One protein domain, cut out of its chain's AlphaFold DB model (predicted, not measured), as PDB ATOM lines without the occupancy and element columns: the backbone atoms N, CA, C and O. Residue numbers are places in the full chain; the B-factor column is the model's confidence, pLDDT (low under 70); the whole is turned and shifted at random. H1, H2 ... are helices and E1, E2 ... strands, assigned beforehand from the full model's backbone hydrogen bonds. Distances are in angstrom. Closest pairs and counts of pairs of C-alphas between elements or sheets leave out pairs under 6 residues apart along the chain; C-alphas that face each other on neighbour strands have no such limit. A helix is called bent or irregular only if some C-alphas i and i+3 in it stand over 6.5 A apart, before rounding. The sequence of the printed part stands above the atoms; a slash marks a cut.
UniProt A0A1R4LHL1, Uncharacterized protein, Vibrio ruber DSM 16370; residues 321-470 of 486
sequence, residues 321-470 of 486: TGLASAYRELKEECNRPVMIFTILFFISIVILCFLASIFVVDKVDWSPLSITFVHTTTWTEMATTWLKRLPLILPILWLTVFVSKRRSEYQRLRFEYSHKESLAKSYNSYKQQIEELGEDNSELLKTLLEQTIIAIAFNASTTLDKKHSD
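Overview. This is residues 321 to 470 of the 486 residues of an uncharacterized protein of Vibrio ruber DSM 16370 (UniProt A0A1R4LHL1). Two long helices, H1 and arm H2b of bent H2, run side by side as a rod; the tip of hairpin E1-E2, residues 365 to 370, sticks out at one end, and H3 folds back along H2b at the other, before short H4. The 150 printed residues are mostly helix, ordered H1, E1, E2, H2, H3, H4, with E1 and E2 antiparallel. The whole is extended, radius of gyration of the C-alphas 26.7 A, spanning 87 by 32 by 21 A.

Along the chain. Find C-alpha 321 at (119.366, 126.488, 46.860); H1 runs to residue 360, 58.5 A. E1 is residues 361 to 366, E2 369 to 373. H2, 379 to 435, is one helix by its hydrogen bonds but bent, C-alphas 388 and 391 being 7.2 A apart: H2a, 379 to 388, and H2b, 391 to 435, 66.6 A, irregular at C-alphas 425 and 428, 6.9 A apart. H3 is 442 to 457; H4, 460 to 465, ends at (90.045, 133.077, 47.036).

Arrangement. H2b touches H1, opposite ways at 24 degrees, a shallow tilt; closest C-alphas Ala 324 and Glu 421, 4.8 A. Its residues 420 to 434 alone touch H3, a helical hairpin; closest C-alphas Lys 420 and Ile 456, 6.7 A. Look across E1 and E2: N 362 and O 372 are 3.0 A apart, within hydrogen-bond range. O i to N i+4 pairs are within range throughout H2a, H3 and H4, 34 of 36 in H1, 37 of 41 in H2b.

Size, cuts and confidence. The farthest C-alphas, Ser 367 and Glu 439, are 89.6 A apart. The printed part has no cut and no long link; pLDDT is under 70 at, among others, residues 360 to 382 and 459 to 470.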
ATOM      1  N   THR A 321     119.040 125.951  45.529       68.25
ATOM      2  CA  THR A 321     119.366 126.488  46.860       68.25
ATOM      3  C   THR A 321     118.895 127.938  47.001       68.25
ATOM      4  O   THR A 321     118.330 128.278  48.038       68.25
ATOM      5  N   GLY A 322     119.033 128.759  45.948       72.75
ATOM      6  CA  GLY A 322     118.537 130.140  45.910       72.75
ATOM      7  C   GLY A 322     117.007 130.251  46.001       72.75
ATOM      8  O   GLY A 322     116.482 131.026  46.802       72.75
ATOM      9  N   LEU A 323     116.278 129.422  45.244       70.69
ATOM     10  CA  LEU A 323     114.811 129.336  45.315       70.69
ATOM     11  C   LEU A 323     114.328 128.817  46.680       70.69
ATOM     12  O   LEU A 323     113.411 129.387  47.274       70.69
ATOM     13  N   ALA A 324     114.971 127.781  47.226       79.62
ATOM     14  CA  ALA A 324     114.664 127.275  48.561       79.62
ATOM     15  C   ALA A 324     114.937 128.315  49.662       79.62
ATOM     16  O   ALA A 324     114.153 128.420  50.606       79.62
ATOM     17  N   SER A 325     116.016 129.100  49.553       80.69
ATOM     18  CA  SER A 325     116.293 130.182  50.502       80.69
ATOM     19  C   SER A 325     115.272 131.313  50.413       80.69
ATOM     20  O   SER A 325     114.833 131.778  51.458       80.69
ATOM     21  N   ALA A 326     114.826 131.684  49.208       83.88
ATOM     22  CA  ALA A 326     113.805 132.716  49.022       83.88
ATOM     23  C   ALA A 326     112.450 132.300  49.627       83.88
ATOM     24  O   ALA A 326     111.814 133.078  50.333       83.88
ATOM     25  N   TYR A 327     112.022 131.042  49.443       85.38
ATOM     26  CA  TYR A 327     110.801 130.543  50.092       85.38
ATOM     27  C   TYR A 327     110.938 130.399  51.611       85.38
ATOM     28  O   TYR A 327     109.958 130.599  52.332       85.38
ATOM     29  N   ARG A 328     112.140 130.085  52.113       86.75
ATOM     30  CA  ARG A 328     112.427 130.084  53.553       86.75
ATOM     31  C   ARG A 328     112.301 131.488  54.144       86.75
ATOM     32  O   ARG A 328     111.680 131.630  55.193       86.75
ATOM     33  N   GLU A 329     112.833 132.500  53.468       88.38
ATOM     34  CA  GLU A 329     112.742 133.903  53.884       88.38
ATOM     35  C   GLU A 329     111.282 134.381  53.903       88.38
ATOM     36  O   GLU A 329     110.804 134.814  54.946       88.38
ATOM     37  N   LEU A 330     110.507 134.133  52.839       84.38
ATOM     38  CA  LEU A 330     109.067 134.450  52.787       84.38
ATOM     39  C   LEU A 330     108.247 133.735  53.881       84.38
ATOM     40  O   LEU A 330     107.307 134.291  54.461       84.38
ATOM     41  N   LYS A 331     108.596 132.484  54.202       87.19
ATOM     42  CA  LYS A 331     107.994 131.726  55.309       87.19
ATOM     43  C   LYS A 331     108.359 132.317  56.675       87.19
ATOM     44  O   LYS A 331     107.499 132.368  57.558       87.19
ATOM     45  N   GLU A 332     109.611 132.724  56.866       89.25
ATOM     46  CA  GLU A 332     110.092 133.373  58.090       89.25
ATOM     47  C   GLU A 332     109.453 134.758  58.273       89.25
ATOM     48  O   GLU A 332     108.995 135.072  59.374       89.25
ATOM     49  N   GLU A 333     109.281 135.525  57.198       88.94
ATOM     50  CA  GLU A 333     108.546 136.793  57.192       88.94
ATOM     51  C   GLU A 333     107.084 136.616  57.613       88.94
ATOM     52  O   GLU A 333     106.555 137.444  58.354       88.94
ATOM     53  N   CYS A 334     106.445 135.498  57.243       87.38
ATOM     54  CA  CYS A 334     105.091 135.157  57.685       87.38
ATOM     55  C   CYS A 334     105.006 134.762  59.174       87.38
ATOM     56  O   CYS A 334     103.928 134.849  59.766       87.38
ATOM     57  N   ASN A 335     106.100 134.356  59.835       88.38
ATOM     58  CA  ASN A 335     106.049 133.973  61.254       88.38
ATOM     59  C   ASN A 335     105.708 135.152  62.167       88.38
ATOM     60  O   ASN A 335     104.931 134.992  63.113       88.38
ATOM     61  N   ARG A 336     106.259 136.336  61.880       88.69
ATOM     62  CA  ARG A 336     106.017 137.548  62.671       88.69
ATOM     63  C   ARG A 336     104.531 137.954  62.694       88.69
ATOM     64  O   ARG A 336     103.991 138.064  63.797       88.69
ATOM     65  N   PRO A 337     103.824 138.127  61.557       87.81
ATOM     66  CA  PRO A 337     102.397 138.434  61.564       87.81
ATOM     67  C   PRO A 337     101.559 137.294  62.156       87.81
ATOM     68  O   PRO A 337     100.653 137.576  62.937       87.81
ATOM     69  N   VAL A 338     101.878 136.016  61.894       88.56
ATOM     70  CA  VAL A 338     101.167 134.884  62.527       88.56
ATOM     71  C   VAL A 338     101.257 134.954  64.053       88.56
ATOM     72  O   VAL A 338     100.245 134.757  64.729       88.56
ATOM     73  N   MET A 339     102.433 135.252  64.611       90.50
ATOM     74  CA  MET A 339     102.625 135.381  66.057       90.50
ATOM     75  C   MET A 339     101.858 136.581  66.624       90.50
ATOM     76  O   MET A 339     101.126 136.422  67.600       90.50
ATOM     77  N   ILE A 340     101.954 137.749  65.980       91.06
ATOM     78  CA  ILE A 340     101.254 138.972  66.402       91.06
ATOM     79  C   ILE A 340      99.736 138.757  66.405       91.06
ATOM     80  O   ILE A 340      99.088 139.003  67.420       91.06
ATOM     81  N   PHE A 341      99.159 138.238  65.317       91.38
ATOM     82  CA  PHE A 341      97.718 137.979  65.251       91.38
ATOM     83  C   PHE A 341      97.281 136.846  66.189       91.38
ATOM     84  O   PHE A 341      96.171 136.878  66.707       91.38
ATOM     85  N   THR A 342      98.147 135.870  66.479       90.88
ATOM     86  CA  THR A 342      97.860 134.851  67.504       90.88
ATOM     87  C   THR A 342      97.764 135.478  68.896       90.88
ATOM     88  O   THR A 342      96.810 135.204  69.617       90.88
ATOM     89  N   ILE A 343      98.711 136.345  69.262       92.81
ATOM     90  CA  ILE A 343      98.703 137.049  70.551       92.81
ATOM     91  C   ILE A 343      97.484 137.976  70.646       92.81
ATOM     92  O   ILE A 343      96.755 137.916  71.633       92.81
ATOM     93  N   LEU A 344      97.210 138.776  69.608       91.06
ATOM     94  CA  LEU A 344      96.050 139.673  69.566       91.06
ATOM     95  C   LEU A 344      94.717 138.924  69.682       91.06
ATOM     96  O   LEU A 344      93.812 139.416  70.347       91.06
ATOM     97  N   PHE A 345      94.603 137.731  69.093       91.12
ATOM     98  CA  PHE A 345      93.412 136.888  69.214       91.12
ATOM     99  C   PHE A 345      93.186 136.415  70.655       91.12
ATOM    100  O   PHE A 345      92.073 136.474  71.169       91.12
ATOM    101  N   PHE A 346      94.244 135.975  71.343       92.56
ATOM    102  CA  PHE A 346      94.123 135.595  72.751       92.56
ATOM    103  C   PHE A 346      93.810 136.799  73.643       92.56
ATOM    104  O   PHE A 346      92.953 136.694  74.517       92.56
ATOM    105  N   ILE A 347      94.437 137.953  73.394       92.88
ATOM    106  CA  ILE A 347      94.126 139.199  74.105       92.88
ATOM    107  C   ILE A 347      92.656 139.584  73.894       92.88
ATOM    108  O   ILE A 347      91.979 139.931  74.859       92.88
ATOM    109  N   SER A 348      92.134 139.483  72.668       90.56
ATOM    110  CA  SER A 348      90.743 139.842  72.381       90.56
ATOM    111  C   SER A 348      89.747 138.903  73.068       90.56
ATOM    112  O   SER A 348      88.753 139.381  73.611       90.56
ATOM    113  N   ILE A 349      90.042 137.599  73.145       90.31
ATOM    114  CA  ILE A 349      89.247 136.634  73.924       90.31
ATOM    115  C   ILE A 349      89.280 136.973  75.414       90.31
ATOM    116  O   ILE A 349      88.233 136.998  76.054       90.31
ATOM    117  N   VAL A 350      90.460 137.259  75.970       92.88
ATOM    118  CA  VAL A 350      90.608 137.613  77.388       92.88
ATOM    119  C   VAL A 350      89.789 138.864  77.714       92.88
ATOM    120  O   VAL A 350      89.020 138.852  78.673       92.88
ATOM    121  N   ILE A 351      89.870 139.908  76.884       90.12
ATOM    122  CA  ILE A 351      89.063 141.128  77.031       90.12
ATOM    123  C   ILE A 351      87.562 140.813  76.948       90.12
ATOM    124  O   ILE A 351      86.784 141.335  77.743       90.12
ATOM    125  N   LEU A 352      87.147 139.940  76.028       87.75
ATOM    126  CA  LEU A 352      85.747 139.543  75.877       87.75
ATOM    127  C   LEU A 352      85.241 138.772  77.105       87.75
ATOM    128  O   LEU A 352      84.135 139.037  77.570       87.75
ATOM    129  N   CYS A 353      86.059 137.892  77.689       86.31
ATOM    130  CA  CYS A 353      85.757 137.216  78.953       86.31
ATOM    131  C   CYS A 353      85.664 138.199  80.131       86.31
ATOM    132  O   CYS A 353      84.735 138.094  80.931       86.31
ATOM    133  N   PHE A 354      86.571 139.178  80.226       86.00
ATOM    134  CA  PHE A 354      86.500 140.226  81.250       86.00
ATOM    135  C   PHE A 354      85.230 141.070  81.115       86.00
ATOM    136  O   PHE A 354      84.539 141.304  82.105       86.00
ATOM    137  N   LEU A 355      84.879 141.474  79.893       84.06
ATOM    138  CA  LEU A 355      83.636 142.193  79.628       84.06
ATOM    139  C   LEU A 355      82.421 141.342  79.974       84.06
ATOM    140  O   LEU A 355      81.561 141.808  80.708       84.06
ATOM    141  N   ALA A 356      82.371 140.080  79.549       78.88
ATOM    142  CA  ALA A 356      81.287 139.175  79.917       78.88
ATOM    143  C   ALA A 356      81.148 139.031  81.445       78.88
ATOM    144  O   ALA A 356      80.035 139.059  81.965       78.88
ATOM    145  N   SER A 357      82.263 138.970  82.180       75.88
ATOM    146  CA  SER A 357      82.248 138.927  83.646       75.88
ATOM    147  C   SER A 357      81.699 140.217  84.270       75.88
ATOM    148  O   SER A 357      80.919 140.143  85.213       75.88
ATOM    149  N   ILE A 358      82.049 141.394  83.738       73.81
ATOM    150  CA  ILE A 358      81.496 142.693  84.173       73.81
ATOM    151  C   ILE A 358      79.994 142.800  83.855       73.81
ATOM    152  O   ILE A 358      79.259 143.533  84.510       73.81
ATOM    153  N   PHE A 359      79.503 142.075  82.850       71.31
ATOM    154  CA  PHE A 359      78.081 142.072  82.506       71.31
ATOM    155  C   PHE A 359      77.205 141.279  83.470       71.31
ATOM    156  O   PHE A 359      76.022 141.588  83.585       71.31
ATOM    157  N   VAL A 360      77.773 140.287  84.148       68.44
ATOM    158  CA  VAL A 360      77.046 139.389  85.057       68.44
ATOM    159  C   VAL A 360      76.998 139.936  86.494       68.44
ATOM    160  O   VAL A 360      76.130 139.553  87.279       68.44
ATOM    161  N   VAL A 361      77.893 140.863  86.838       66.81
ATOM    162  CA  VAL A 361      78.039 141.433  88.184       66.81
ATOM    163  C   VAL A 361      77.336 142.794  88.274       66.81
ATOM    164  O   VAL A 361      77.636 143.683  87.480       66.81
ATOM    165  N   ASP A 362      76.420 142.963  89.236       63.00
ATOM    166  CA  ASP A 362      75.672 144.218  89.446       63.00
ATOM    167  C   ASP A 362      76.393 145.148  90.437       63.00
ATOM    168  O   ASP A 362      76.679 146.310  90.136       63.00
ATOM    169  N   LYS A 363      76.773 144.619  91.609       60.16
ATOM    170  CA  LYS A 363      77.588 145.321  92.613       60.16
ATOM    171  C   LYS A 363      78.622 144.389  93.235       60.16
ATOM    172  O   LYS A 363      78.330 143.234  93.552       60.16
ATOM    173  N   VAL A 364      79.830 144.920  93.422       52.88
ATOM    174  CA  VAL A 364      80.923 144.277  94.162       52.88
ATOM    175  C   VAL A 364      81.118 145.043  95.463       52.88
ATOM    176  O   VAL A 364      81.712 146.123  95.456       52.88
ATOM    177  N   ASP A 365      80.628 144.486  96.568       54.59
ATOM    178  CA  ASP A 365      80.872 145.033  97.901       54.59
ATOM    179  C   ASP A 365      82.158 144.423  98.475       54.59
ATOM    180  O   ASP A 365      82.315 143.204  98.561       54.59
ATOM    181  N   TRP A 366      83.111 145.284  98.845       63.38
ATOM    182  CA  TRP A 366      84.448 144.874  99.300       63.38
ATOM    183  C   TRP A 366      84.514 144.498 100.791       63.38
ATOM    184  O   TRP A 366      85.564 144.060 101.258       63.38
ATOM    185  N   SER A 367      83.421 144.647 101.550       46.75
ATOM    186  CA  SER A 367      83.357 144.247 102.961       46.75
ATOM    187  C   SER A 367      81.907 144.127 103.461       46.75
ATOM    188  O   SER A 367      81.259 145.158 103.648       46.75
ATOM    189  N   PRO A 368      81.379 142.913 103.721       51.78
ATOM    190  CA  PRO A 368      81.939 141.594 103.402       51.78
ATOM    191  C   PRO A 368      81.901 141.323 101.887       51.78
ATOM    192  O   PRO A 368      81.069 141.894 101.187       51.78
ATOM    193  N   LEU A 369      82.789 140.451 101.384       50.50
ATOM    194  CA  LEU A 369      82.848 140.053  99.968       50.50
ATOM    195  C   LEU A 369      81.527 139.388  99.555       50.50
ATOM    196  O   LEU A 369      81.333 138.186  99.739       50.50
ATOM    197  N   SER A 370      80.613 140.185  99.012       54.28
ATOM    198  CA  SER A 370      79.343 139.717  98.476       54.28
ATOM    199  C   SER A 370      79.231 140.173  97.027       54.28
ATOM    200  O   SER A 370      79.304 141.358  96.706       54.28
ATOM    201  N   ILE A 371      79.154 139.191  96.132       59.00
ATOM    202  CA  ILE A 371      78.945 139.413  94.704       59.00
ATOM    203  C   ILE A 371      77.441 139.298  94.496       59.00
ATOM    204  O   ILE A 371      76.881 138.208  94.616       59.00
ATOM    205  N   THR A 372      76.782 140.423  94.229       57.25
ATOM    206  CA  THR A 372      75.369 140.409  93.842       57.25
ATOM    207  C   THR A 372      75.292 140.277  92.325       57.25
ATOM    208  O   THR A 372      75.774 141.123  91.567       57.25
ATOM    209  N   PHE A 373      74.757 139.145  91.873       59.19
ATOM    210  CA  PHE A 373      74.490 138.895  90.461       59.19
ATOM    211  C   PHE A 373      73.214 139.623  90.048       59.19
ATOM    212  O   PHE A 373      72.274 139.716  90.840       59.19
ATOM    213  N   VAL A 374      73.164 140.117  88.810       58.25
ATOM    214  CA  VAL A 374      71.967 140.793  88.296       58.25
ATOM    215  C   VAL A 374      70.801 139.793  88.265       58.25
ATOM    216  O   VAL A 374      70.736 138.919  87.399       58.25
ATOM    217  N   HIS A 375      69.850 139.926  89.192       53.06
ATOM    218  CA  HIS A 375      68.565 139.234  89.119       53.06
ATOM    219  C   HIS A 375      67.675 139.980  88.122       53.06
ATOM    220  O   HIS A 375      66.993 140.936  88.471       53.06
ATOM    221  N   THR A 376      67.695 139.553  86.860       50.78
ATOM    222  CA  THR A 376      66.736 140.037  85.858       50.78
ATOM    223  C   THR A 376      65.557 139.073  85.797       50.78
ATOM    224  O   THR A 376      65.689 137.932  85.365       50.78
ATOM    225  N   THR A 377      64.393 139.510  86.273       58.31
ATOM    226  CA  THR A 377      63.158 138.708  86.250       58.31
ATOM    227  C   THR A 377      62.364 138.876  84.950       58.31
ATOM    228  O   THR A 377      61.425 138.119  84.718       58.31
ATOM    229  N   THR A 378      62.752 139.816  84.072       61.03
ATOM    230  CA  THR A 378      61.981 140.184  82.873       61.03
ATOM    231  C   THR A 378      62.856 140.242  81.611       61.03
ATOM    232  O   THR A 378      63.872 140.935  81.566       61.03
ATOM    233  N   TRP A 379      62.431 139.561  80.539       66.56
ATOM    234  CA  TRP A 379      63.154 139.452  79.253       66.56
ATOM    235  C   TRP A 379      63.469 140.817  78.600       66.56
ATOM    236  O   TRP A 379      64.489 140.992  77.934       66.56
ATOM    237  N   THR A 380      62.611 141.816  78.818       68.94
ATOM    238  CA  THR A 380      62.755 143.183  78.287       68.94
ATOM    239  C   THR A 380      63.905 143.957  78.943       68.94
ATOM    240  O   THR A 380      64.631 144.700  78.276       68.94
ATOM    241  N   GLU A 381      64.134 143.751  80.238       67.25
ATOM    242  CA  GLU A 381      65.223 144.377  80.998       67.25
ATOM    243  C   GLU A 381      66.584 143.772  80.623       67.25
ATOM    244  O   GLU A 381      67.586 144.485  80.522       67.25
ATOM    245  N   MET A 382      66.606 142.474  80.296       65.38
ATOM    246  CA  MET A 382      67.789 141.793  79.758       65.38
ATOM    247  C   MET A 382      68.174 142.352  78.384       65.38
ATOM    248  O   MET A 382      69.331 142.717  78.166       65.38
ATOM    249  N   ALA A 383      67.199 142.481  77.476       70.00
ATOM    250  CA  ALA A 383      67.423 142.976  76.118       70.00
ATOM    251  C   ALA A 383      67.894 144.440  76.095       70.00
ATOM    252  O   ALA A 383      68.837 144.781  75.381       70.00
ATOM    253  N   THR A 384      67.292 145.308  76.912       69.25
ATOM    254  CA  THR A 384      67.677 146.729  76.989       69.25
ATOM    255  C   THR A 384      69.056 146.930  77.621       69.25
ATOM    256  O   THR A 384      69.807 147.807  77.187       69.25
ATOM    257  N   THR A 385      69.438 146.095  78.590       70.12
ATOM    258  CA  THR A 385      70.786 146.103  79.184       70.12
ATOM    259  C   THR A 385      71.844 145.612  78.191       70.12
ATOM    260  O   THR A 385      72.917 146.211  78.094       70.12
ATOM    261  N   TRP A 386      71.528 144.585  77.395       69.81
ATOM    262  CA  TRP A 386      72.378 144.111  76.299       69.81
ATOM    263  C   TRP A 386      72.572 145.176  75.214       69.81
ATOM    264  O   TRP A 386      73.702 145.455  74.814       69.81
ATOM    265  N   LEU A 387      71.485 145.823  74.779       78.50
ATOM    266  CA  LEU A 387      71.516 146.811  73.698       78.50
ATOM    267  C   LEU A 387      72.335 148.055  74.070       78.50
ATOM    268  O   LEU A 387      73.122 148.539  73.261       78.50
ATOM    269  N   LYS A 388      72.220 148.535  75.316       74.75
ATOM    270  CA  LYS A 388      72.972 149.704  75.810       74.75
ATOM    271  C   LYS A 388      74.484 149.491  75.842       74.75
ATOM    272  O   LYS A 388      75.237 150.457  75.787       74.75
ATOM    273  N   ARG A 389      74.938 148.241  75.938       73.44
ATOM    274  CA  ARG A 389      76.364 147.903  76.020       73.44
ATOM    275  C   ARG A 389      76.913 147.312  74.711       73.44
ATOM    276  O   ARG A 389      78.120 147.107  74.590       73.44
ATOM    277  N   LEU A 390      76.051 147.113  73.709       78.50
ATOM    278  CA  LEU A 390      76.398 146.668  72.356       78.50
ATOM    279  C   LEU A 390      77.473 147.548  71.691       78.50
ATOM    280  O   LEU A 390      78.418 146.968  71.152       78.50
ATOM    281  N   PRO A 391      77.446 148.899  71.791       84.44
ATOM    282  CA  PRO A 391      78.493 149.744  71.209       84.44
ATOM    283  C   PRO A 391      79.902 149.464  71.752       84.44
ATOM    284  O   PRO A 391      80.883 149.800  71.099       84.44
ATOM    285  N   LEU A 392      80.008 148.836  72.930       79.50
ATOM    286  CA  LEU A 392      81.277 148.497  73.570       79.50
ATOM    287  C   LEU A 392      81.760 147.086  73.191       79.50
ATOM    288  O   LEU A 392      82.952 146.889  72.967       79.50
ATOM    289  N   ILE A 393      80.851 146.110  73.059       82.19
ATOM    290  CA  ILE A 393      81.202 144.734  72.657       82.19
ATOM    291  C   ILE A 393      81.473 144.643  71.147       82.19
ATOM    292  O   ILE A 393      82.371 143.917  70.719       82.19
ATOM    293  N   LEU A 394      80.708 145.373  70.328       85.12
ATOM    294  CA  LEU A 394      80.734 145.252  68.867       85.12
ATOM    295  C   LEU A 394      82.131 145.494  68.252       85.12
ATOM    296  O   LEU A 394      82.549 144.662  67.445       85.12
ATOM    297  N   PRO A 395      82.910 146.524  68.652       89.69
ATOM    298  CA  PRO A 395      84.267 146.723  68.134       89.69
ATOM    299  C   PRO A 395      85.226 145.578  68.486       89.69
ATOM    300  O   PRO A 395      86.099 145.230  67.695       89.69
ATOM    301  N   ILE A 396      85.051 144.961  69.657       88.69
ATOM    302  CA  ILE A 396      85.919 143.885  70.158       88.69
ATOM    303  C   ILE A 396      85.568 142.553  69.491       88.69
ATOM    304  O   ILE A 396      86.461 141.771  69.154       88.69
ATOM    305  N   LEU A 397      84.280 142.309  69.240       86.69
ATOM    306  CA  LEU A 397      83.824 141.190  68.418       86.69
ATOM    307  C   LEU A 397      84.345 141.311  66.988       86.69
ATOM    308  O   LEU A 397      84.917 140.354  66.467       86.69
ATOM    309  N   TRP A 398      84.217 142.493  66.381       91.00
ATOM    310  CA  TRP A 398      84.762 142.748  65.052       91.00
ATOM    311  C   TRP A 398      86.279 142.539  65.017       91.00
ATOM    312  O   TRP A 398      86.767 141.818  64.150       91.00
ATOM    313  N   LEU A 399      87.017 143.066  66.001       89.31
ATOM    314  CA  LEU A 399      88.461 142.858  66.129       89.31
ATOM    315  C   LEU A 399      88.819 141.370  66.250       89.31
ATOM    316  O   LEU A 399      89.747 140.908  65.592       89.31
ATOM    317  N   THR A 400      88.071 140.605  67.047       90.06
ATOM    318  CA  THR A 400      88.303 139.162  67.234       90.06
ATOM    319  C   THR A 400      88.117 138.397  65.924       90.06
ATOM    320  O   THR A 400      88.972 137.590  65.554       90.06
ATOM    321  N   VAL A 401      87.040 138.679  65.184       88.31
ATOM    322  CA  VAL A 401      86.773 138.061  63.874       88.31
ATOM    323  C   VAL A 401      87.825 138.484  62.848       88.31
ATOM    324  O   VAL A 401      88.367 137.642  62.131       88.31
ATOM    325  N   PHE A 402      88.163 139.773  62.808       90.38
ATOM    326  CA  PHE A 402      89.166 140.328  61.905       90.38
ATOM    327  C   PHE A 402      90.541 139.685  62.118       90.38
ATOM    328  O   PHE A 402      91.147 139.178  61.171       90.38
ATOM    329  N   VAL A 403      91.014 139.639  63.367       91.12
ATOM    330  CA  VAL A 403      92.301 139.035  63.730       91.12
ATOM    331  C   VAL A 403      92.292 137.527  63.476       91.12
ATOM    332  O   VAL A 403      93.277 137.000  62.963       91.12
ATOM    333  N   SER A 404      91.186 136.831  63.760       88.06
ATOM    334  CA  SER A 404      91.038 135.403  63.455       88.06
ATOM    335  C   SER A 404      91.189 135.126  61.957       88.06
ATOM    336  O   SER A 404      91.943 134.234  61.562       88.06
ATOM    337  N   LYS A 405      90.528 135.926  61.110       87.31
ATOM    338  CA  LYS A 405      90.621 135.793  59.653       87.31
ATOM    339  C   LYS A 405      92.043 136.071  59.163       87.31
ATOM    340  O   LYS A 405      92.632 135.219  58.502       87.31
ATOM    341  N   ARG A 406      92.639 137.199  59.563       87.19
ATOM    342  CA  ARG A 406      94.020 137.555  59.188       87.19
ATOM    343  C   ARG A 406      95.025 136.491  59.638       87.19
ATOM    344  O   ARG A 406      95.878 136.090  58.856       87.19
ATOM    345  N   ARG A 407      94.892 135.958  60.858       89.56
ATOM    346  CA  ARG A 407      95.726 134.853  61.362       89.56
ATOM    347  C   ARG A 407      95.660 133.626  60.451       89.56
ATOM    348  O   ARG A 407      96.706 133.067  60.132       89.56
ATOM    349  N   SER A 408      94.457 133.220  60.037       85.00
ATOM    350  CA  SER A 408      94.266 132.050  59.170       85.00
ATOM    351  C   SER A 408      94.879 132.238  57.776       85.00
ATOM    352  O   SER A 408      95.538 131.331  57.270       85.00
ATOM    353  N   GLU A 409      94.760 133.439  57.199       86.50
ATOM    354  CA  GLU A 409      95.353 133.792  55.904       86.50
ATOM    355  C   GLU A 409      96.886 133.666  55.948       86.50
ATOM    356  O   GLU A 409      97.477 132.950  55.140       86.50
ATOM    357  N   TYR A 410      97.540 134.273  56.947       88.38
ATOM    358  CA  TYR A 410      98.999 134.196  57.085       88.38
ATOM    359  C   TYR A 410      99.505 132.790  57.440       88.38
ATOM    360  O   TYR A 410     100.584 132.394  56.999       88.38
ATOM    361  N   GLN A 411      98.745 132.003  58.211       86.44
ATOM    362  CA  GLN A 411      99.096 130.604  58.483       86.44
ATOM    363  C   GLN A 411      99.074 129.759  57.210       86.44
ATOM    364  O   GLN A 411      99.968 128.938  57.007       86.44
ATOM    365  N   ARG A 412      98.088 129.983  56.341       87.19
ATOM    366  CA  ARG A 412      97.980 129.285  55.061       87.19
ATOM    367  C   ARG A 412      99.133 129.632  54.126       87.19
ATOM    368  O   ARG A 412      99.796 128.719  53.643       87.19
ATOM    369  N   LEU A 413      99.439 130.923  53.972       86.31
ATOM    370  CA  LEU A 413     100.610 131.384  53.217       86.31
ATOM    371  C   LEU A 413     101.897 130.733  53.738       86.31
ATOM    372  O   LEU A 413     102.714 130.248  52.959       86.31
ATOM    373  N   ARG A 414     102.048 130.626  55.065       88.19
ATOM    374  CA  ARG A 414     103.198 129.949  55.675       88.19
ATOM    375  C   ARG A 414     103.290 128.468  55.296       88.19
ATOM    376  O   ARG A 414     104.390 127.983  55.034       88.19
ATOM    377  N   PHE A 415     102.177 127.734  55.307       85.19
ATOM    378  CA  PHE A 415     102.163 126.321  54.906       85.19
ATOM    379  C   PHE A 415     102.491 126.149  53.425       85.19
ATOM    380  O   PHE A 415     103.269 125.262  53.079       85.19
ATOM    381  N   GLU A 416     101.974 127.026  52.570       85.19
ATOM    382  CA  GLU A 416     102.246 127.002  51.133       85.19
ATOM    383  C   GLU A 416     103.715 127.314  50.829       85.19
ATOM    384  O   GLU A 416     104.360 126.550  50.112       85.19
ATOM    385  N   TYR A 417     104.299 128.349  51.442       88.12
ATOM    386  CA  TYR A 417     105.734 128.620  51.306       88.12
ATOM    387  C   TYR A 417     106.595 127.502  51.887       88.12
ATOM    388  O   TYR A 417     107.611 127.156  51.298       88.12
ATOM    389  N   SER A 418     106.179 126.869  52.988       87.12
ATOM    390  CA  SER A 418     106.882 125.695  53.518       87.12
ATOM    391  C   SER A 418     106.825 124.499  52.569       87.12
ATOM    392  O   SER A 418     107.779 123.723  52.514       87.12
ATOM    393  N   HIS A 419     105.721 124.325  51.843       86.00
ATOM    394  CA  HIS A 419     105.596 123.282  50.835       86.00
ATOM    395  C   HIS A 419     106.495 123.580  49.628       86.00
ATOM    396  O   HIS A 419     107.246 122.705  49.206       86.00
ATOM    397  N   LYS A 420     106.514 124.833  49.150       86.62
ATOM    398  CA  LYS A 420     107.400 125.286  48.062       86.62
ATOM    399  C   LYS A 420     108.886 125.213  48.440       86.62
ATOM    400  O   LYS A 420     109.696 124.764  47.638       86.62
ATOM    401  N   GLU A 421     109.236 125.565  49.678       88.06
ATOM    402  CA  GLU A 421     110.584 125.407  50.240       88.06
ATOM    403  C   GLU A 421     111.012 123.932  50.242       88.06
ATOM    404  O   GLU A 421     112.105 123.600  49.782       88.06
ATOM    405  N   SER A 422     110.154 123.037  50.745       84.69
ATOM    406  CA  SER A 422     110.441 121.599  50.793       84.69
ATOM    407  C   SER A 422     110.593 121.007  49.393       84.69
ATOM    408  O   SER A 422     111.522 120.238  49.160       84.69
ATOM    409  N   LEU A 423     109.714 121.390  48.462       83.06
ATOM    410  CA  LEU A 423     109.759 120.970  47.065       83.06
ATOM    411  C   LEU A 423     111.090 121.388  46.418       83.06
ATOM    412  O   LEU A 423     111.814 120.532  45.914       83.06
ATOM    413  N   ALA A 424     111.470 122.665  46.545       82.75
ATOM    414  CA  ALA A 424     112.723 123.200  46.010       82.75
ATOM    415  C   ALA A 424     113.971 122.521  46.611       82.75
ATOM    416  O   ALA A 424     114.905 122.198  45.879       82.75
ATOM    417  N   LYS A 425     113.979 122.239  47.925       82.38
ATOM    418  CA  LYS A 425     115.074 121.499  48.588       82.38
ATOM    419  C   LYS A 425     115.176 120.050  48.112       82.38
ATOM    420  O   LYS A 425     116.276 119.535  47.940       82.38
ATOM    421  N   SER A 426     114.035 119.390  47.916       82.56
ATOM    422  CA  SER A 426     113.979 117.973  47.542       82.56
ATOM    423  C   SER A 426     114.211 117.707  46.051       82.56
ATOM    424  O   SER A 426     114.588 116.593  45.696       82.56
ATOM    425  N   TYR A 427     114.065 118.718  45.186       83.44
ATOM    426  CA  TYR A 427     114.186 118.570  43.732       83.44
ATOM    427  C   TYR A 427     115.517 117.945  43.301       83.44
ATOM    428  O   TYR A 427     115.523 116.999  42.520       83.44
ATOM    429  N   ASN A 428     116.645 118.426  43.838       78.00
ATOM    430  CA  ASN A 428     117.959 117.882  43.478       78.00
ATOM    431  C   ASN A 428     118.134 116.432  43.941       78.00
ATOM    432  O   ASN A 428     118.729 115.638  43.222       78.00
ATOM    433  N   SER A 429     117.566 116.073  45.096       79.94
ATOM    434  CA  SER A 429     117.579 114.692  45.586       79.94
ATOM    435  C   SER A 429     116.746 113.769  44.695       79.94
ATOM    436  O   SER A 429     117.177 112.659  44.406       79.94
ATOM    437  N   TYR A 430     115.568 114.208  44.243       80.50
ATOM    438  CA  TYR A 430     114.732 113.411  43.338       80.50
ATOM    439  C   TYR A 430     115.328 113.310  41.939       80.50
ATOM    440  O   TYR A 430     115.315 112.233  41.356       80.50
ATOM    441  N   LYS A 431     115.909 114.397  41.427       80.50
ATOM    442  CA  LYS A 431     116.644 114.386  40.162       80.50
ATOM    443  C   LYS A 431     117.780 113.359  40.199       80.50
ATOM    444  O   LYS A 431     117.849 112.522  39.311       80.50
ATOM    445  N   GLN A 432     118.593 113.376  41.257       78.62
ATOM    446  CA  GLN A 432     119.694 112.428  41.425       78.62
ATOM    447  C   GLN A 432     119.196 110.974  41.504       78.62
ATOM    448  O   GLN A 432     119.724 110.111  40.813       78.62
ATOM    449  N   GLN A 433     118.137 110.702  42.274       78.50
ATOM    450  CA  GLN A 433     117.555 109.355  42.376       78.50
ATOM    451  C   GLN A 433     116.976 108.850  41.044       78.50
ATOM    452  O   GLN A 433     117.047 107.659  40.760       78.50
ATOM    453  N   ILE A 434     116.414 109.741  40.218       76.75
ATOM    454  CA  ILE A 434     115.896 109.404  38.881       76.75
ATOM    455  C   ILE A 434     117.040 109.160  37.889       76.75
ATOM    456  O   ILE A 434     116.955 108.266  37.055       76.75
ATOM    457  N   GLU A 435     118.131 109.915  37.981       74.19
ATOM    458  CA  GLU A 435     119.322 109.702  37.152       74.19
ATOM    459  C   GLU A 435     120.039 108.382  37.500       74.19
ATOM    460  O   GLU A 435     120.544 107.705  36.606       74.19
ATOM    461  N   GLU A 436     120.004 107.956  38.767       79.44
ATOM    462  CA  GLU A 436     120.583 106.690  39.247       79.44
ATOM    463  C   GLU A 436     119.794 105.427  38.820       79.44
ATOM    464  O   GLU A 436     120.318 104.317  38.938       79.44
ATOM    465  N   LEU A 437     118.567 105.556  38.291       77.00
ATOM    466  CA  LEU A 437     117.687 104.424  37.939       77.00
ATOM    467  C   LEU A 437     117.953 103.778  36.555       77.00
ATOM    468  O   LEU A 437     117.478 102.668  36.326       77.00
ATOM    469  N   GLY A 438     118.747 104.396  35.666       59.12
ATOM    470  CA  GLY A 438     119.140 103.826  34.355       59.12
ATOM    471  C   GLY A 438     118.073 103.891  33.238       59.12
ATOM    472  O   GLY A 438     116.906 104.095  33.530       59.12
ATOM    473  N   GLU A 439     118.522 103.780  31.974       52.72
ATOM    474  CA  GLU A 439     117.893 104.173  30.684       52.72
ATOM    475  C   GLU A 439     116.346 104.238  30.586       52.72
ATOM    476  O   GLU A 439     115.633 103.309  30.951       52.72
ATOM    477  N   ASP A 440     115.884 105.341  29.967       56.78
ATOM    478  CA  ASP A 440     114.500 105.814  29.713       56.78
ATOM    479  C   ASP A 440     113.845 106.754  30.759       56.78
ATOM    480  O   ASP A 440     112.633 106.955  30.808       56.78
ATOM    481  N   ASN A 441     114.661 107.462  31.550       61.47
ATOM    482  CA  ASN A 441     114.184 108.385  32.598       61.47
ATOM    483  C   ASN A 441     113.885 109.823  32.131       61.47
ATOM    484  O   ASN A 441     113.578 110.690  32.955       61.47
ATOM    485  N   SER A 442     113.960 110.109  30.824       66.31
ATOM    486  CA  SER A 442     113.677 111.455  30.294       66.31
ATOM    487  C   SER A 442     112.229 111.873  30.564       66.31
ATOM    488  O   SER A 442     111.974 113.021  30.931       66.31
ATOM    489  N   GLU A 443     111.286 110.929  30.481       73.44
ATOM    490  CA  GLU A 443     109.869 111.174  30.764       73.44
ATOM    491  C   GLU A 443     109.607 111.440  32.256       73.44
ATOM    492  O   GLU A 443     108.857 112.356  32.601       73.44
ATOM    493  N   LEU A 444     110.290 110.726  33.159       76.06
ATOM    494  CA  LEU A 444     110.199 110.951  34.607       76.06
ATOM    495  C   LEU A 444     110.834 112.281  35.030       76.06
ATOM    496  O   LEU A 444     110.254 112.999  35.844       76.06
ATOM    497  N   LEU A 445     111.980 112.654  34.450       77.69
ATOM    498  CA  LEU A 445     112.608 113.961  34.680       77.69
ATOM    499  C   LEU A 445     111.741 115.105  34.148       77.69
ATOM    500  O   LEU A 445     111.585 116.124  34.824       77.69
ATOM    501  N   LYS A 446     111.139 114.928  32.966       77.31
ATOM    502  CA  LYS A 446     110.192 115.886  32.392       77.31
ATOM    503  C   LYS A 446     108.954 116.024  33.273       77.31
ATOM    504  O   LYS A 446     108.567 117.145  33.582       77.31
ATOM    505  N   THR A 447     108.409 114.914  33.770       80.00
ATOM    506  CA  THR A 447     107.274 114.914  34.705       80.00
ATOM    507  C   THR A 447     107.639 115.602  36.021       80.00
ATOM    508  O   THR A 447     106.878 116.432  36.508       80.00
ATOM    509  N   LEU A 448     108.819 115.333  36.592       80.75
ATOM    510  CA  LEU A 448     109.293 116.001  37.808       80.75
ATOM    511  C   LEU A 448     109.414 117.517  37.598       80.75
ATOM    512  O   LEU A 448     108.965 118.292  38.446       80.75
ATOM    513  N   LEU A 449     109.992 117.944  36.473       79.06
ATOM    514  CA  LEU A 449     110.127 119.355  36.116       79.06
ATOM    515  C   LEU A 449     108.755 120.008  35.902       79.06
ATOM    516  O   LEU A 449     108.505 121.073  36.457       79.06
ATOM    517  N   GLU A 450     107.847 119.359  35.172       80.31
ATOM    518  CA  GLU A 450     106.479 119.832  34.947       80.31
ATOM    519  C   GLU A 450     105.707 119.976  36.262       80.31
ATOM    520  O   GLU A 450     105.162 121.044  36.532       80.31
ATOM    521  N   GLN A 451     105.715 118.958  37.128       78.38
ATOM    522  CA  GLN A 451     105.046 119.020  38.432       78.38
ATOM    523  C   GLN A 451     105.670 120.085  39.345       78.38
ATOM    524  O   GLN A 451     104.955 120.762  40.085       78.38
ATOM    525  N   THR A 452     106.985 120.297  39.255       79.56
ATOM    526  CA  THR A 452     107.682 121.348  40.009       79.56
ATOM    527  C   THR A 452     107.311 122.742  39.504       79.56
ATOM    528  O   THR A 452     107.000 123.620  40.309       79.56
ATOM    529  N   ILE A 453     107.270 122.946  38.184       77.69
ATOM    530  CA  ILE A 453     106.839 124.204  37.560       77.69
ATOM    531  C   ILE A 453     105.376 124.488  37.905       77.69
ATOM    532  O   ILE A 453     105.066 125.605  38.308       77.69
ATOM    533  N   ILE A 454     104.494 123.489  37.828       79.12
ATOM    534  CA  ILE A 454     103.078 123.622  38.194       79.12
ATOM    535  C   ILE A 454     102.937 124.013  39.673       79.12
ATOM    536  O   ILE A 454     102.208 124.951  39.989       79.12
ATOM    537  N   ALA A 455     103.662 123.356  40.583       75.31
ATOM    538  CA  ALA A 455     103.616 123.662  42.014       75.31
ATOM    539  C   ALA A 455     104.176 125.058  42.355       75.31
ATOM    540  O   ALA A 455     103.670 125.735  43.256       75.31
ATOM    541  N   ILE A 456     105.200 125.519  41.631       72.50
ATOM    542  CA  ILE A 456     105.778 126.860  41.789       72.50
ATOM    543  C   ILE A 456     104.836 127.933  41.221       72.50
ATOM    544  O   ILE A 456     104.568 128.922  41.913       72.50
ATOM    545  N   ALA A 457     104.302 127.707  40.014       72.25
ATOM    546  CA  ALA A 457     103.392 128.602  39.295       72.25
ATOM    547  C   ALA A 457     101.998 128.694  39.933       72.25
ATOM    548  O   ALA A 457     101.284 129.675  39.721       72.25
ATOM    549  N   PHE A 458     101.610 127.709  40.748       71.44
ATOM    550  CA  PHE A 458     100.371 127.754  41.511       71.44
ATOM    551  C   PHE A 458     100.387 128.938  42.495       71.44
ATOM    552  O   PHE A 458     101.176 128.988  43.448       71.44
ATOM    553  N   ASN A 459      99.536 129.931  42.231       67.00
ATOM    554  CA  ASN A 459      99.515 131.198  42.953       67.00
ATOM    555  C   ASN A 459      98.816 131.049  44.313       67.00
ATOM    556  O   ASN A 459      97.679 130.580  44.387       67.00
ATOM    557  N   ALA A 460      99.477 131.513  45.374       58.94
ATOM    558  CA  ALA A 460      98.984 131.485  46.750       58.94
ATOM    559  C   ALA A 460      97.682 132.291  46.963       58.94
ATOM    560  O   ALA A 460      96.946 132.080  47.927       58.94
ATOM    561  N   SER A 461      97.349 133.211  46.051       56.22
ATOM    562  CA  SER A 461      96.065 133.919  46.070       56.22
ATOM    563  C   SER A 461      94.884 133.030  45.657       56.22
ATOM    564  O   SER A 461      93.774 133.236  46.140       56.22
ATOM    565  N   THR A 462      95.100 132.007  44.819       57.94
ATOM    566  CA  THR A 462      94.018 131.138  44.302       57.94
ATOM    567  C   THR A 462      93.474 130.181  45.360       57.94
ATOM    568  O   THR A 462      92.306 129.787  45.332       57.94
ATOM    569  N   THR A 463      94.304 129.826  46.336       58.50
ATOM    570  CA  THR A 463      93.898 129.136  47.552       58.50
ATOM    571  C   THR A 463      93.172 130.084  48.500       58.50
ATOM    572  O   THR A 463      92.150 129.685  49.058       58.50
ATOM    573  N   LEU A 464      93.628 131.332  48.644       54.56
ATOM    574  CA  LEU A 464      92.973 132.363  49.461       54.56
ATOM    575  C   LEU A 464      91.535 132.680  48.996       54.56
ATOM    576  O   LEU A 464      90.657 132.881  49.831       54.56
ATOM    577  N   ASP A 465      91.309 132.688  47.680       51.56
ATOM    578  CA  ASP A 465      90.045 133.077  47.036       51.56
ATOM    579  C   ASP A 465      89.033 131.915  46.921       51.56
ATOM    580  O   ASP A 465      87.815 132.102  46.852       51.56
ATOM    581  N   LYS A 466      89.505 130.662  46.992       48.94
ATOM    582  CA  LYS A 466      88.610 129.501  47.077       48.94
ATOM    583  C   LYS A 466      87.973 129.428  48.461       48.94
ATOM    584  O   LYS A 466      88.630 129.103  49.448       48.94
ATOM    585  N   LYS A 467      86.657 129.663  48.472       46.59
ATOM    586  CA  LYS A 467      85.646 129.426  49.516       46.59
ATOM    587  C   LYS A 467      85.804 128.068  50.227       46.59
ATOM    588  O   LYS A 467      84.982 127.168  50.084       46.59
ATOM    589  N   HIS A 468      86.839 127.917  51.044       46.44
ATOM    590  CA  HIS A 468      86.819 127.001  52.167       46.44
ATOM    591  C   HIS A 468      86.256 127.784  53.337       46.44
ATOM    592  O   HIS A 468      86.952 128.528  54.020       46.44
ATOM    593  N   SER A 469      84.948 127.634  53.530       42.22
ATOM    594  CA  SER A 469      84.329 127.907  54.812       42.22
ATOM    595  C   SER A 469      84.925 126.929  55.829       42.22
ATOM    596  O   SER A 469      84.305 125.922  56.182       42.22
ATOM    597  N   ASP A 470      86.090 127.256  56.382       46.81
ATOM    598  CA  ASP A 470      86.300 127.018  57.806       46.81
ATOM    599  C   ASP A 470      85.398 127.999  58.546       46.81
ATOM    600  O   ASP A 470      85.826 128.955  59.189       46.81
TER     601      ASP A 470